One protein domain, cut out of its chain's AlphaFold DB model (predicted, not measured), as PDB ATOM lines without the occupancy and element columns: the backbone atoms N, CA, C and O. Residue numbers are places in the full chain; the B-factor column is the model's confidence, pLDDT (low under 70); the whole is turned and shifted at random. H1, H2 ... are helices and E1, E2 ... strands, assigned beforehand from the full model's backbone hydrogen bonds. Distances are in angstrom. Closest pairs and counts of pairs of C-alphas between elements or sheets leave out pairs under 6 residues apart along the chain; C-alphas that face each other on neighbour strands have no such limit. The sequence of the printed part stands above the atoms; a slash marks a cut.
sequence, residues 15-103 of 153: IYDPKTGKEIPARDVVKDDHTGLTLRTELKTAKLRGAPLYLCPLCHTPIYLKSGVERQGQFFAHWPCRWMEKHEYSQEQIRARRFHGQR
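This is residues 15 to 103 of the 153 residues of an uncharacterized protein of Desulfovibrio senegalensis (UniProt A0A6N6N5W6). The long helix H2 packs on a two-stranded hairpin, E3 and E4, while a smaller hairpin, E1 and E2, sits nearer the middle and the helix H3 lies off at the far end, reached by a long link. The short helix H1 joins the small hairpin to the side where H2 lies, and the long loop of residues 49 to 63 leads from H2 past the middle and back to E3. The printed part has 89 residues, with three named helices and four named strands in the order E1 E2 H1 H2 E3 E4 H3; each hairpin is an antiparallel sheet of two strands, and the class is mixed, helices and strands. It is compact, with a radius of gyration of the C-alphas of 13.6 A, and spans 38 by 31 by 23 A.

Start at E1, residues 15 to 17, and E2, residues 22 to 25, an antiparallel hairpin with 146 degrees between their directions; N 15 and O 24 are 2.8 A apart, within hydrogen-bond range. Next comes H1, residues 26 to 29; the closest C-alphas of E1 and H1, those of Ile 15 and Ala 26, are 5.9 A apart. H2, residues 33 to 48, is only just apart from H1, at 8.5 A. Go on to E3, residues 64 to 68, and E4, residues 73 to 77, an antiparallel hairpin at 143 degrees; N 66 and O 75 are 2.8 A apart, within hydrogen-bond range. The closest C-alphas of H2 and E3, those of Arg 40 and Leu 65, are 5.5 A apart. For H1 and E4 they are those of Ala 26 and Phe 76, 7.4 A apart. E1 and E4 are only just apart, at 8.2 A. H3, residues 91 to 101, touches no helix and is apart from E1, E2 and E3. In H2 and H3 every O i to N i+4 pair is within hydrogen-bond range; H1 is too short for such a pair.

Find C-alpha 15 at (-28.286, -35.829, 32.272), where E1 begins. H2 runs 23.0 A from C-alpha 33 at (-36.516, -19.729, 29.710) to C-alpha 48. E3 and E4 are each 12.9 A long. H3 runs 15.2 A and ends at C-alpha 101, at (-19.660, -44.776, 31.945).

The C-alphas farthest apart, those of His 34 and Glu 92, are 38.0 A apart. The printed part has no cut. The links from H2 to E3 and from E4 to H3 are long, and the others are tight. The mean pLDDT of the printed part is 71.1; look for values under 70 at residues 31 to 34, 68 to 73 and 79 to 103.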
ATOM      1  N   ILE A  15     -29.597 -36.398  31.960       84.50
ATOM      2  CA  ILE A  15     -28.286 -35.829  32.272       84.50
ATOM      3  C   ILE A  15     -27.698 -36.513  33.506       84.50
ATOM      4  O   ILE A  15     -28.435 -36.983  34.367       84.50
ATOM      5  N   TYR A  16     -26.374 -36.573  33.606       83.56
ATOM      6  CA  TYR A  16     -25.682 -37.145  34.758       83.56
ATOM      7  C   TYR A  16     -25.064 -36.038  35.612       83.56
ATOM      8  O   TYR A  16     -24.294 -35.218  35.106       83.56
ATOM      9  N   ASP A  17     -25.379 -36.029  36.904       84.38
ATOM     10  CA  ASP A  17     -24.737 -35.163  37.888       84.38
ATOM     11  C   ASP A  17     -23.541 -35.901  38.525       84.38
ATOM     12  O   ASP A  17     -23.732 -36.856  39.284       84.38
ATOM     13  N   PRO A  18     -22.291 -35.472  38.267       74.75
ATOM     14  CA  PRO A  18     -21.103 -36.113  38.816       74.75
ATOM     15  C   PRO A  18     -20.931 -35.916  40.328       74.75
ATOM     16  O   PRO A  18     -20.190 -36.690  40.943       74.75
ATOM     17  N   LYS A  19     -21.579 -34.912  40.939       73.81
ATOM     18  CA  LYS A  19     -21.503 -34.664  42.387       73.81
ATOM     19  C   LYS A  19     -22.342 -35.675  43.153       73.81
ATOM     20  O   LYS A  19     -21.852 -36.284  44.100       73.81
ATOM     21  N   THR A  20     -23.590 -35.858  42.729       73.81
ATOM     22  CA  THR A  20     -24.532 -36.783  43.376       73.81
ATOM     23  C   THR A  20     -24.443 -38.203  42.823       73.81
ATOM     24  O   THR A  20     -24.859 -39.147  43.491       73.81
ATOM     25  N   GLY A  21     -23.893 -38.374  41.618       74.25
ATOM     26  CA  GLY A  21     -23.889 -39.641  40.891       74.25
ATOM     27  C   GLY A  21     -25.266 -40.038  40.355       74.25
ATOM     28  O   GLY A  21     -25.465 -41.204  40.022       74.25
ATOM     29  N   LYS A  22     -26.228 -39.106  40.317       76.75
ATOM     30  CA  LYS A  22     -27.600 -39.375  39.885       76.75
ATOM     31  C   LYS A  22     -27.819 -38.980  38.434       76.75
ATOM     32  O   LYS A  22     -27.276 -37.996  37.934       76.75
ATOM     33  N   GLU A  23     -28.679 -39.749  37.785       80.69
ATOM     34  CA  GLU A  23     -29.249 -39.404  36.494       80.69
ATOM     35  C   GLU A  23     -30.525 -38.585  36.710       80.69
ATOM     36  O   GLU A  23     -31.431 -39.013  37.427       80.69
ATOM     37  N   ILE A  24     -30.581 -37.395  36.117       81.94
ATOM     38  CA  ILE A  24     -31.680 -36.438  36.259       81.94
ATOM     39  C   ILE A  24     -32.347 -36.273  34.887       81.94
ATOM     40  O   ILE A  24     -31.645 -36.084  33.889       81.94
ATOM     41  N   PRO A  25     -33.683 -36.333  34.780       80.44
ATOM     42  CA  PRO A  25     -34.376 -36.002  33.542       80.44
ATOM     43  C   PRO A  25     -34.095 -34.553  33.132       80.44
ATOM     44  O   PRO A  25     -34.228 -33.630  33.932       80.44
ATOM     45  N   ALA A  26     -33.753 -34.327  31.865       77.12
ATOM     46  CA  ALA A  26     -33.389 -33.003  31.364       77.12
ATOM     47  C   ALA A  26     -34.495 -31.947  31.571       77.12
ATOM     48  O   ALA A  26     -34.209 -30.787  31.874       77.12
ATOM     49  N   ARG A  27     -35.758 -32.376  31.480       73.56
ATOM     50  CA  ARG A  27     -36.953 -31.555  31.736       73.56
ATOM     51  C   ARG A  27     -37.080 -31.057  33.181       73.56
ATOM     52  O   ARG A  27     -37.750 -30.061  33.414       73.56
ATOM     53  N   ASP A  28     -36.471 -31.746  34.147       75.62
ATOM     54  CA  ASP A  28     -36.577 -31.373  35.563       75.62
ATOM     55  C   ASP A  28     -35.578 -30.260  35.917       75.62
ATOM     56  O   ASP A  28     -35.753 -29.553  36.913       75.62
ATOM     57  N   VAL A  29     -34.543 -30.092  35.084       75.38
ATOM     58  CA  VAL A  29     -33.465 -29.109  35.260       75.38
ATOM     59  C   VAL A  29     -33.783 -27.779  34.584       75.38
ATOM     60  O   VAL A  29     -33.445 -26.727  35.117       75.38
ATOM     61  N   VAL A  30     -34.445 -27.815  33.430       72.06
ATOM     62  CA  VAL A  30     -34.856 -26.619  32.688       72.06
ATOM     63  C   VAL A  30     -36.371 -26.492  32.775       72.06
ATOM     64  O   VAL A  30     -37.092 -27.200  32.073       72.06
ATOM     65  N   LYS A  31     -36.845 -25.607  33.655       67.12
ATOM     66  CA  LYS A  31     -38.280 -25.399  33.913       67.12
ATOM     67  C   LYS A  31     -38.858 -24.201  33.160       67.12
ATOM     68  O   LYS A  31     -40.040 -24.215  32.835       67.12
ATOM     69  N   ASP A  32     -38.035 -23.196  32.867       65.25
ATOM     70  CA  ASP A  32     -38.428 -21.948  32.210       65.25
ATOM     71  C   ASP A  32     -37.246 -21.313  31.447       65.25
ATOM     72  O   ASP A  32     -36.083 -21.685  31.625       65.25
ATOM     73  N   ASP A  33     -37.534 -20.347  30.571       63.56
ATOM     74  CA  ASP A  33     -36.516 -19.729  29.710       63.56
ATOM     75  C   ASP A  33     -35.460 -18.937  30.494       63.56
ATOM     76  O   ASP A  33     -34.281 -18.933  30.116       63.56
ATOM     77  N   HIS A  34     -35.864 -18.291  31.593       65.56
ATOM     78  CA  HIS A  34     -34.977 -17.482  32.423       65.56
ATOM     79  C   HIS A  34     -33.984 -18.372  33.185       65.56
ATOM     80  O   HIS A  34     -32.778 -18.111  33.167       65.56
ATOM     81  N   THR A  35     -34.454 -19.469  33.787       70.19
ATOM     82  CA  THR A  35     -33.585 -20.469  34.428       70.19
ATOM     83  C   THR A  35     -32.630 -21.111  33.428       70.19
ATOM     84  O   THR A  35     -31.457 -21.319  33.740       70.19
ATOM     85  N   GLY A  36     -33.071 -21.324  32.191       74.44
ATOM     86  CA  GLY A  36     -32.221 -21.805  31.110       74.44
ATOM     87  C   GLY A  36     -31.054 -20.889  30.734       74.44
ATOM     88  O   GLY A  36     -29.936 -21.364  30.503       74.44
ATOM     89  N   LEU A  37     -31.272 -19.571  30.686       75.00
ATOM     90  CA  LEU A  37     -30.213 -18.610  30.360       75.00
ATOM     91  C   LEU A  37     -29.128 -18.573  31.446       75.00
ATOM     92  O   LEU A  37     -27.931 -18.620  31.135       75.00
ATOM     93  N   THR A  38     -29.541 -18.554  32.716       81.50
ATOM     94  CA  THR A  38     -28.629 -18.638  33.864       81.50
ATOM     95  C   THR A  38     -27.852 -19.948  33.834       81.50
ATOM     96  O   THR A  38     -26.618 -19.938  33.845       81.50
ATOM     97  N   LEU A  39     -28.551 -21.073  33.659       83.19
ATOM     98  CA  LEU A  39     -27.943 -22.398  33.604       83.19
ATOM     99  C   LEU A  39     -26.909 -22.518  32.478       83.19
ATOM    100  O   LEU A  39     -25.854 -23.130  32.641       83.19
ATOM    101  N   ARG A  40     -27.167 -21.907  31.319       82.44
ATOM    102  CA  ARG A  40     -26.209 -21.886  30.208       82.44
ATOM    103  C   ARG A  40     -24.904 -21.192  30.594       82.44
ATOM    104  O   ARG A  40     -23.827 -21.652  30.206       82.44
ATOM    105  N   THR A  41     -24.998 -20.094  31.336       82.94
ATOM    106  CA  THR A  41     -23.838 -19.337  31.824       82.94
ATOM    107  C   THR A  41     -23.081 -20.128  32.887       82.94
ATOM    108  O   THR A  41     -21.853 -20.240  32.818       82.94
ATOM    109  N   GLU A  42     -23.799 -20.762  33.810       85.19
ATOM    110  CA  GLU A  42     -23.222 -21.627  34.839       85.19
ATOM    111  C   GLU A  42     -22.484 -22.821  34.237       85.19
ATOM    112  O   GLU A  42     -21.332 -23.066  34.587       85.19
ATOM    113  N   LEU A  43     -23.086 -23.520  33.269       85.88
ATOM    114  CA  LEU A  43     -22.461 -24.660  32.595       85.88
ATOM    115  C   LEU A  43     -21.171 -24.271  31.873       85.88
ATOM    116  O   LEU A  43     -20.174 -24.992  31.956       85.88
ATOM    117  N   LYS A  44     -21.160 -23.118  31.196       83.44
ATOM    118  CA  LYS A  44     -19.942 -22.588  30.567       83.44
ATOM    119  C   LYS A  44     -18.868 -22.280  31.606       83.44
ATOM    120  O   LYS A  44     -17.725 -22.693  31.439       83.44
ATOM    121  N   THR A  45     -19.241 -21.597  32.683       85.06
ATOM    122  CA  THR A  45     -18.315 -21.190  33.748       85.06
ATOM    123  C   THR A  45     -17.720 -22.401  34.458       85.06
ATOM    124  O   THR A  45     -16.511 -22.499  34.638       85.06
ATOM    125  N   ALA A  46     -18.562 -23.368  34.807       83.31
ATOM    126  CA  ALA A  46     -18.176 -24.619  35.437       83.31
ATOM    127  C   ALA A  46     -17.231 -25.445  34.550       83.31
ATOM    128  O   ALA A  46     -16.227 -25.971  35.029       83.31
ATOM    129  N   LYS A  47     -17.501 -25.492  33.238       82.12
ATOM    130  CA  LYS A  47     -16.606 -26.122  32.262       82.12
ATOM    131  C   LYS A  47     -15.242 -25.429  32.206       82.12
ATOM    132  O   LYS A  47     -14.230 -26.121  32.221       82.12
ATOM    133  N   LEU A  48     -15.206 -24.095  32.168       81.88
ATOM    134  CA  LEU A  48     -13.953 -23.322  32.161       81.88
ATOM    135  C   LEU A  48     -13.138 -23.519  33.446       81.88
ATOM    136  O   LEU A  48     -11.916 -23.577  33.391       81.88
ATOM    137  N   ARG A  49     -13.809 -23.686  34.590       82.44
ATOM    138  CA  ARG A  49     -13.179 -23.993  35.886       82.44
ATOM    139  C   ARG A  49     -12.718 -25.452  36.024       82.44
ATOM    140  O   ARG A  49     -12.201 -25.818  37.070       82.44
ATOM    141  N   GLY A  50     -12.942 -26.300  35.015       77.94
ATOM    142  CA  GLY A  50     -12.593 -27.723  35.058       77.94
ATOM    143  C   GLY A  50     -13.509 -28.585  35.939       77.94
ATOM    144  O   GLY A  50     -13.235 -29.768  36.122       77.94
ATOM    145  N   ALA A  51     -14.609 -28.029  36.454       79.62
ATOM    146  CA  ALA A  51     -15.560 -28.708  37.333       79.62
ATOM    147  C   ALA A  51     -16.968 -28.693  36.708       79.62
ATOM    148  O   ALA A  51     -17.826 -27.929  37.150       79.62
ATOM    149  N   PRO A  52     -17.220 -29.490  35.649       83.88
ATOM    150  CA  PRO A  52     -18.492 -29.483  34.928       83.88
ATOM    151  C   PRO A  52     -19.662 -29.895  35.833       83.88
ATOM    152  O   PRO A  52     -19.570 -30.881  36.561       83.88
ATOM    153  N   LEU A  53     -20.773 -29.151  35.759       84.50
ATOM    154  CA  LEU A  53     -21.970 -29.418  36.571       84.50
ATOM    155  C   LEU A  53     -22.731 -30.655  36.108       84.50
ATOM    156  O   LEU A  53     -23.197 -31.419  36.939       84.50
ATOM    157  N   TYR A  54     -22.845 -30.852  34.795       86.56
ATOM    158  CA  TYR A  54     -23.563 -31.980  34.215       86.56
ATOM    159  C   TYR A  54     -22.752 -32.623  33.098       86.56
ATOM    160  O   TYR A  54     -22.039 -31.952  32.342       86.56
ATOM    161  N   LEU A  55     -22.897 -33.937  32.984       85.00
ATOM    162  CA  LEU A  55     -22.244 -34.768  31.988       85.00
ATOM    163  C   LEU A  55     -23.283 -35.570  31.202       85.00
ATOM    164  O   LEU A  55     -24.405 -35.807  31.652       85.00
ATOM    165  N   CYS A  56     -22.894 -36.021  30.016       80.19
ATOM    166  CA  CYS A  56     -23.666 -36.996  29.258       80.19
ATOM    167  C   CYS A  56     -23.584 -38.359  29.963       80.19
ATOM    168  O   CYS A  56     -22.465 -38.802  30.210       80.19
ATOM    169  N   PRO A  57     -24.696 -39.067  30.231       76.94
ATOM    170  CA  PRO A  57     -24.669 -40.360  30.926       76.94
ATOM    171  C   PRO A  57     -23.956 -41.475  30.141       76.94
ATOM    172  O   PRO A  57     -23.625 -42.510  30.708       76.94
ATOM    173  N   LEU A  58     -23.716 -41.284  28.838       73.00
ATOM    174  CA  LEU A  58     -23.101 -42.296  27.973       73.00
ATOM    175  C   LEU A  58     -21.579 -42.142  27.852       73.00
ATOM    176  O   LEU A  58     -20.852 -43.118  28.000       73.00
ATOM    177  N   CYS A  59     -21.076 -40.937  27.568       72.75
ATOM    178  CA  CYS A  59     -19.631 -40.682  27.419       72.75
ATOM    179  C   CYS A  59     -19.003 -39.898  28.571       72.75
ATOM    180  O   CYS A  59     -17.802 -39.640  28.531       72.75
ATOM    181  N   HIS A  60     -19.796 -39.419  29.530       76.44
ATOM    182  CA  HIS A  60     -19.336 -38.525  30.594       76.44
ATOM    183  C   HIS A  60     -18.630 -37.252  30.104       76.44
ATOM    184  O   HIS A  60     -17.868 -36.618  30.831       76.44
ATOM    185  N   THR A  61     -18.908 -36.833  28.868       80.19
ATOM    186  CA  THR A  61     -18.449 -35.547  28.342       80.19
ATOM    187  C   THR A  61     -19.318 -34.418  28.904       80.19
ATOM    188  O   THR A  61     -20.538 -34.593  28.991       80.19
ATOM    189  N   PRO A  62     -18.733 -33.256  29.255       84.00
ATOM    190  CA  PRO A  62     -19.497 -32.090  29.681       84.00
ATOM    191  C   PRO A  62     -20.541 -31.680  28.645       84.00
ATOM    192  O   PRO A  62     -20.209 -31.448  27.478       84.00
ATOM    193  N   ILE A  63     -21.789 -31.564  29.090       85.56
ATOM    194  CA  ILE A  63     -22.895 -31.100  28.251       85.56
ATOM    195  C   ILE A  63     -23.037 -29.585  28.340       85.56
ATOM    196  O   ILE A  63     -22.672 -28.954  29.331       85.56
ATOM    197  N   TYR A  64     -23.585 -28.996  27.288       83.62
ATOM    198  CA  TYR A  64     -23.966 -27.595  27.247       83.62
ATOM    199  C   TYR A  64     -25.432 -27.462  26.839       83.62
ATOM    200  O   TYR A  64     -25.984 -28.317  26.142       83.62
ATOM    201  N   LEU A  65     -26.054 -26.363  27.259       84.56
ATOM    202  CA  LEU A  65     -27.417 -26.028  26.873       84.56
ATOM    203  C   LEU A  65     -27.407 -25.261  25.543       84.56
ATOM    204  O   LEU A  65     -26.766 -24.210  25.422       84.56
ATOM    205  N   LYS A  66     -28.101 -25.794  24.537       79.19
ATOM    206  CA  LYS A  66     -28.413 -25.118  23.273       79.19
ATOM    207  C   LYS A  66     -29.865 -24.650  23.296       79.19
ATOM    208  O   LYS A  66     -30.716 -25.258  23.930       79.19
ATOM    209  N   SER A  67     -30.122 -23.577  22.564       74.19
ATOM    210  CA  SER A  67     -31.463 -23.055  22.311       74.19
ATOM    211  C   SER A  67     -31.605 -23.011  20.798       74.19
ATOM    212  O   SER A  67     -30.690 -22.522  20.132       74.19
ATOM    213  N   GLY A  68     -32.673 -23.584  20.255       64.88
ATOM    214  CA  GLY A  68     -32.880 -23.665  18.811       64.88
ATOM    215  C   GLY A  68     -34.280 -23.212  18.441       64.88
ATOM    216  O   GLY A  68     -35.250 -23.658  19.049       64.88
ATOM    217  N   VAL A  69     -34.369 -22.355  17.423       54.44
ATOM    218  CA  VAL A  69     -35.644 -21.849  16.898       54.44
ATOM    219  C   VAL A  69     -36.423 -22.976  16.208       54.44
ATOM    220  O   VAL A  69     -37.616 -23.124  16.446       54.44
ATOM    221  N   GLU A  70     -35.733 -23.853  15.465       54.69
ATOM    222  CA  GLU A  70     -36.328 -25.025  14.795       54.69
ATOM    223  C   GLU A  70     -36.974 -26.030  15.756       54.69
ATOM    224  O   GLU A  70     -37.984 -26.643  15.427       54.69
ATOM    225  N   ARG A  71     -36.403 -26.210  16.953       54.88
ATOM    226  CA  ARG A  71     -36.937 -27.135  17.968       54.88
ATOM    227  C   ARG A  71     -37.825 -26.444  19.005       54.88
ATOM    228  O   ARG A  71     -38.248 -27.112  19.943       54.88
ATOM    229  N   GLN A  72     -38.086 -25.142  18.837       55.59
ATOM    230  CA  GLN A  72     -38.886 -24.300  19.735       55.59
ATOM    231  C   GLN A  72     -38.613 -24.590  21.222       55.59
ATOM    232  O   GLN A  72     -39.519 -24.932  21.980       55.59
ATOM    233  N   GLY A  73     -37.345 -24.501  21.640       65.50
ATOM    234  CA  GLY A  73     -36.980 -24.761  23.031       65.50
ATOM    235  C   GLY A  73     -35.485 -24.906  23.302       65.50
ATOM    236  O   GLY A  73     -34.627 -24.722  22.428       65.50
ATOM    237  N   GLN A  74     -35.186 -25.237  24.557       70.50
ATOM    238  CA  GLN A  74     -33.841 -25.483  25.068       70.50
ATOM    239  C   GLN A  74     -33.574 -26.988  25.166       70.50
ATOM    240  O   GLN A  74     -34.456 -27.756  25.533       70.50
ATOM    241  N   PHE A  75     -32.357 -27.418  24.834       74.25
ATOM    242  CA  PHE A  75     -31.963 -28.827  24.849       74.25
ATOM    243  C   PHE A  75     -30.484 -28.998  25.201       74.25
ATOM    244  O   PHE A  75     -29.648 -28.134  24.916       74.25
ATOM    245  N   PHE A  76     -30.142 -30.137  25.805       80.19
ATOM    246  CA  PHE A  76     -28.759 -30.476  26.135       80.19
ATOM    247  C   PHE A  76     -28.055 -31.158  24.962       80.19
ATOM    248  O   PHE A  76     -28.624 -32.008  24.278       80.19
ATOM    249  N   ALA A  77     -26.795 -30.786  24.739       77.94
ATOM    250  CA  ALA A  77     -25.961 -31.346  23.682       77.94
ATOM    251  C   ALA A  77     -24.470 -31.328  24.061       77.94
ATOM    252  O   ALA A  77     -24.038 -30.575  24.933       77.94
ATOM    253  N   HIS A  78     -23.669 -32.138  23.368       81.69
ATOM    254  CA  HIS A  78     -22.207 -32.038  23.349       81.69
ATOM    255  C   HIS A  78     -21.652 -32.512  21.996       81.69
ATOM    256  O   HIS A  78     -22.371 -33.134  21.217       81.69
ATOM    257  N   TRP A  79     -20.384 -32.200  21.708       67.69
ATOM    258  CA  TRP A  79     -19.706 -32.593  20.467       67.69
ATOM    259  C   TRP A  79     -18.247 -33.006  20.728       67.69
ATOM    260  O   TRP A  79     -17.595 -32.314  21.516       67.69
ATOM    261  N   PRO A  80     -17.719 -34.049  20.055       63.81
ATOM    262  CA  PRO A  80     -18.443 -35.090  19.316       63.81
ATOM    263  C   PRO A  80     -19.060 -36.114  20.281       63.81
ATOM    264  O   PRO A  80     -18.435 -36.521  21.261       63.81
ATOM    265  N   CYS A  81     -20.301 -36.536  20.024       67.50
ATOM    266  CA  CYS A  81     -20.885 -37.673  20.733       67.50
ATOM    267  C   CYS A  81     -20.788 -38.919  19.865       67.50
ATOM    268  O   CYS A  81     -21.728 -39.272  19.155       67.50
ATOM    269  N   ARG A  82     -19.664 -39.632  19.991       58.97
ATOM    270  CA  ARG A  82     -19.399 -40.883  19.260       58.97
ATOM    271  C   ARG A  82     -20.482 -41.957  19.475       58.97
ATOM    272  O   ARG A  82     -20.580 -42.906  18.703       58.97
ATOM    273  N   TRP A  83     -21.297 -41.806  20.522       58.31
ATOM    274  CA  TRP A  83     -22.346 -42.748  20.905       58.31
ATOM    275  C   TRP A  83     -23.758 -42.343  20.483       58.31
ATOM    276  O   TRP A  83     -24.630 -43.198  20.524       58.31
ATOM    277  N   MET A  84     -24.000 -41.095  20.069       55.22
ATOM    278  CA  MET A  84     -25.299 -40.699  19.501       55.22
ATOM    279  C   MET A  84     -25.333 -40.811  17.978       55.22
ATOM    280  O   MET A  84     -26.397 -41.008  17.410       55.22
ATOM    281  N   GLU A  85     -24.178 -40.737  17.316       51.19
ATOM    282  CA  GLU A  85     -24.090 -40.755  15.848       51.19
ATOM    283  C   GLU A  85     -24.300 -42.140  15.218       51.19
ATOM    284  O   GLU A  85     -24.469 -42.247  14.008       51.19
ATOM    285  N   LYS A  86     -24.326 -43.213  16.014       47.25
ATOM    286  CA  LYS A  86     -24.586 -44.576  15.530       47.25
ATOM    287  C   LYS A  86     -25.938 -45.046  16.047       47.25
ATOM    288  O   LYS A  86     -26.033 -45.674  17.098       47.25
ATOM    289  N   HIS A  87     -26.986 -44.682  15.320       48.28
ATOM    290  CA  HIS A  87     -28.314 -45.258  15.482       48.28
ATOM    291  C   HIS A  87     -28.243 -46.755  15.164       48.28
ATOM    292  O   HIS A  87     -28.120 -47.104  14.001       48.28
ATOM    293  N   GLU A  88     -28.217 -47.583  16.213       50.41
ATOM    294  CA  GLU A  88     -28.678 -48.984  16.315       50.41
ATOM    295  C   GLU A  88     -27.968 -49.644  17.507       50.41
ATOM    296  O   GLU A  88     -27.115 -50.516  17.366       50.41
ATOM    297  N   TYR A  89     -28.278 -49.183  18.722       55.78
ATOM    298  CA  TYR A  89     -27.824 -49.875  19.926       55.78
ATOM    299  C   TYR A  89     -28.975 -50.647  20.549       55.78
ATOM    300  O   TYR A  89     -30.040 -50.088  20.813       55.78
ATOM    301  N   SER A  90     -28.746 -51.934  20.811       57.53
ATOM    302  CA  SER A  90     -29.686 -52.753  21.569       57.53
ATOM    303  C   SER A  90     -29.809 -52.229  23.005       57.53
ATOM    304  O   SER A  90     -28.902 -51.575  23.532       57.53
ATOM    305  N   GLN A  91     -30.918 -52.535  23.686       56.19
ATOM    306  CA  GLN A  91     -31.090 -52.130  25.088       56.19
ATOM    307  C   GLN A  91     -29.971 -52.653  25.998       56.19
ATOM    308  O   GLN A  91     -29.568 -51.965  26.935       56.19
ATOM    309  N   GLU A  92     -29.440 -53.842  25.721       54.56
ATOM    310  CA  GLU A  92     -28.304 -54.406  26.454       54.56
ATOM    311  C   GLU A  92     -27.025 -53.615  26.212       54.56
ATOM    312  O   GLU A  92     -26.303 -53.324  27.162       54.56
ATOM    313  N   GLN A  93     -26.774 -53.178  24.976       56.28
ATOM    314  CA  GLN A  93     -25.648 -52.299  24.671       56.28
ATOM    315  C   GLN A  93     -25.802 -50.945  25.369       56.28
ATOM    316  O   GLN A  93     -24.824 -50.431  25.907       56.28
ATOM    317  N   ILE A  94     -27.016 -50.391  25.443       59.44
ATOM    318  CA  ILE A  94     -27.302 -49.162  26.201       59.44
ATOM    319  C   ILE A  94     -27.026 -49.372  27.698       59.44
ATOM    320  O   ILE A  94     -26.351 -48.546  28.312       59.44
ATOM    321  N   ARG A  95     -27.484 -50.486  28.288       58.75
ATOM    322  CA  ARG A  95     -27.240 -50.815  29.705       58.75
ATOM    323  C   ARG A  95     -25.755 -51.018  29.988       58.75
ATOM    324  O   ARG A  95     -25.217 -50.349  30.863       58.75
ATOM    325  N   ALA A  96     -25.080 -51.873  29.224       59.62
ATOM    326  CA  ALA A  96     -23.651 -52.137  29.377       59.62
ATOM    327  C   ALA A  96     -22.830 -50.842  29.303       59.62
ATOM    328  O   ALA A  96     -21.897 -50.653  30.078       59.62
ATOM    329  N   ARG A  97     -23.224 -49.910  28.429       58.91
ATOM    330  CA  ARG A  97     -22.581 -48.598  28.277       58.91
ATOM    331  C   ARG A  97     -22.882 -47.639  29.416       58.91
ATOM    332  O   ARG A  97     -21.963 -46.969  29.874       58.91
ATOM    333  N   ARG A  98     -24.120 -47.614  29.915       58.78
ATOM    334  CA  ARG A  98     -24.494 -46.863  31.122       58.78
ATOM    335  C   ARG A  98     -23.622 -47.280  32.314       58.78
ATOM    336  O   ARG A  98     -23.085 -46.425  33.009       58.78
ATOM    337  N   PHE A  99     -23.384 -48.582  32.487       56.50
ATOM    338  CA  PHE A  99     -22.489 -49.091  33.534       56.50
ATOM    339  C   PHE A  99     -20.997 -48.862  33.228       56.50
ATOM    340  O   PHE A  99     -20.222 -48.587  34.141       56.50
ATOM    341  N   HIS A 100     -20.583 -48.899  31.957       54.84
ATOM    342  CA  HIS A 100     -19.211 -48.566  31.544       54.84
ATOM    343  C   HIS A 100     -18.847 -47.093  31.760       54.84
ATOM    344  O   HIS A 100     -17.692 -46.792  32.067       54.84
ATOM    345  N   GLY A 101     -19.808 -46.182  31.591       53.06
ATOM    346  CA  GLY A 101     -19.660 -44.776  31.945       53.06
ATOM    347  C   GLY A 101     -19.488 -44.633  33.453       53.06
ATOM    348  O   GLY A 101     -18.498 -44.057  33.902       53.06
ATOM    349  N   GLN A 102     -20.398 -45.214  34.243       56.84
ATOM    350  CA  GLN A 102     -20.457 -45.150  35.713       56.84
ATOM    351  C   GLN A 102     -19.313 -45.879  36.459       56.84
ATOM    352  O   GLN A 102     -19.514 -46.393  37.558       56.84
ATOM    353  N   ARG A 103     -18.086 -45.896  35.922       54.81
ATOM    354  CA  ARG A 103     -16.878 -46.420  36.588       54.81
ATOM    355  C   ARG A 103     -16.414 -45.511  37.737       54.81
ATOM    356  O   ARG A 103     -15.278 -45.062  37.752       54.81
TER     357      ARG A 103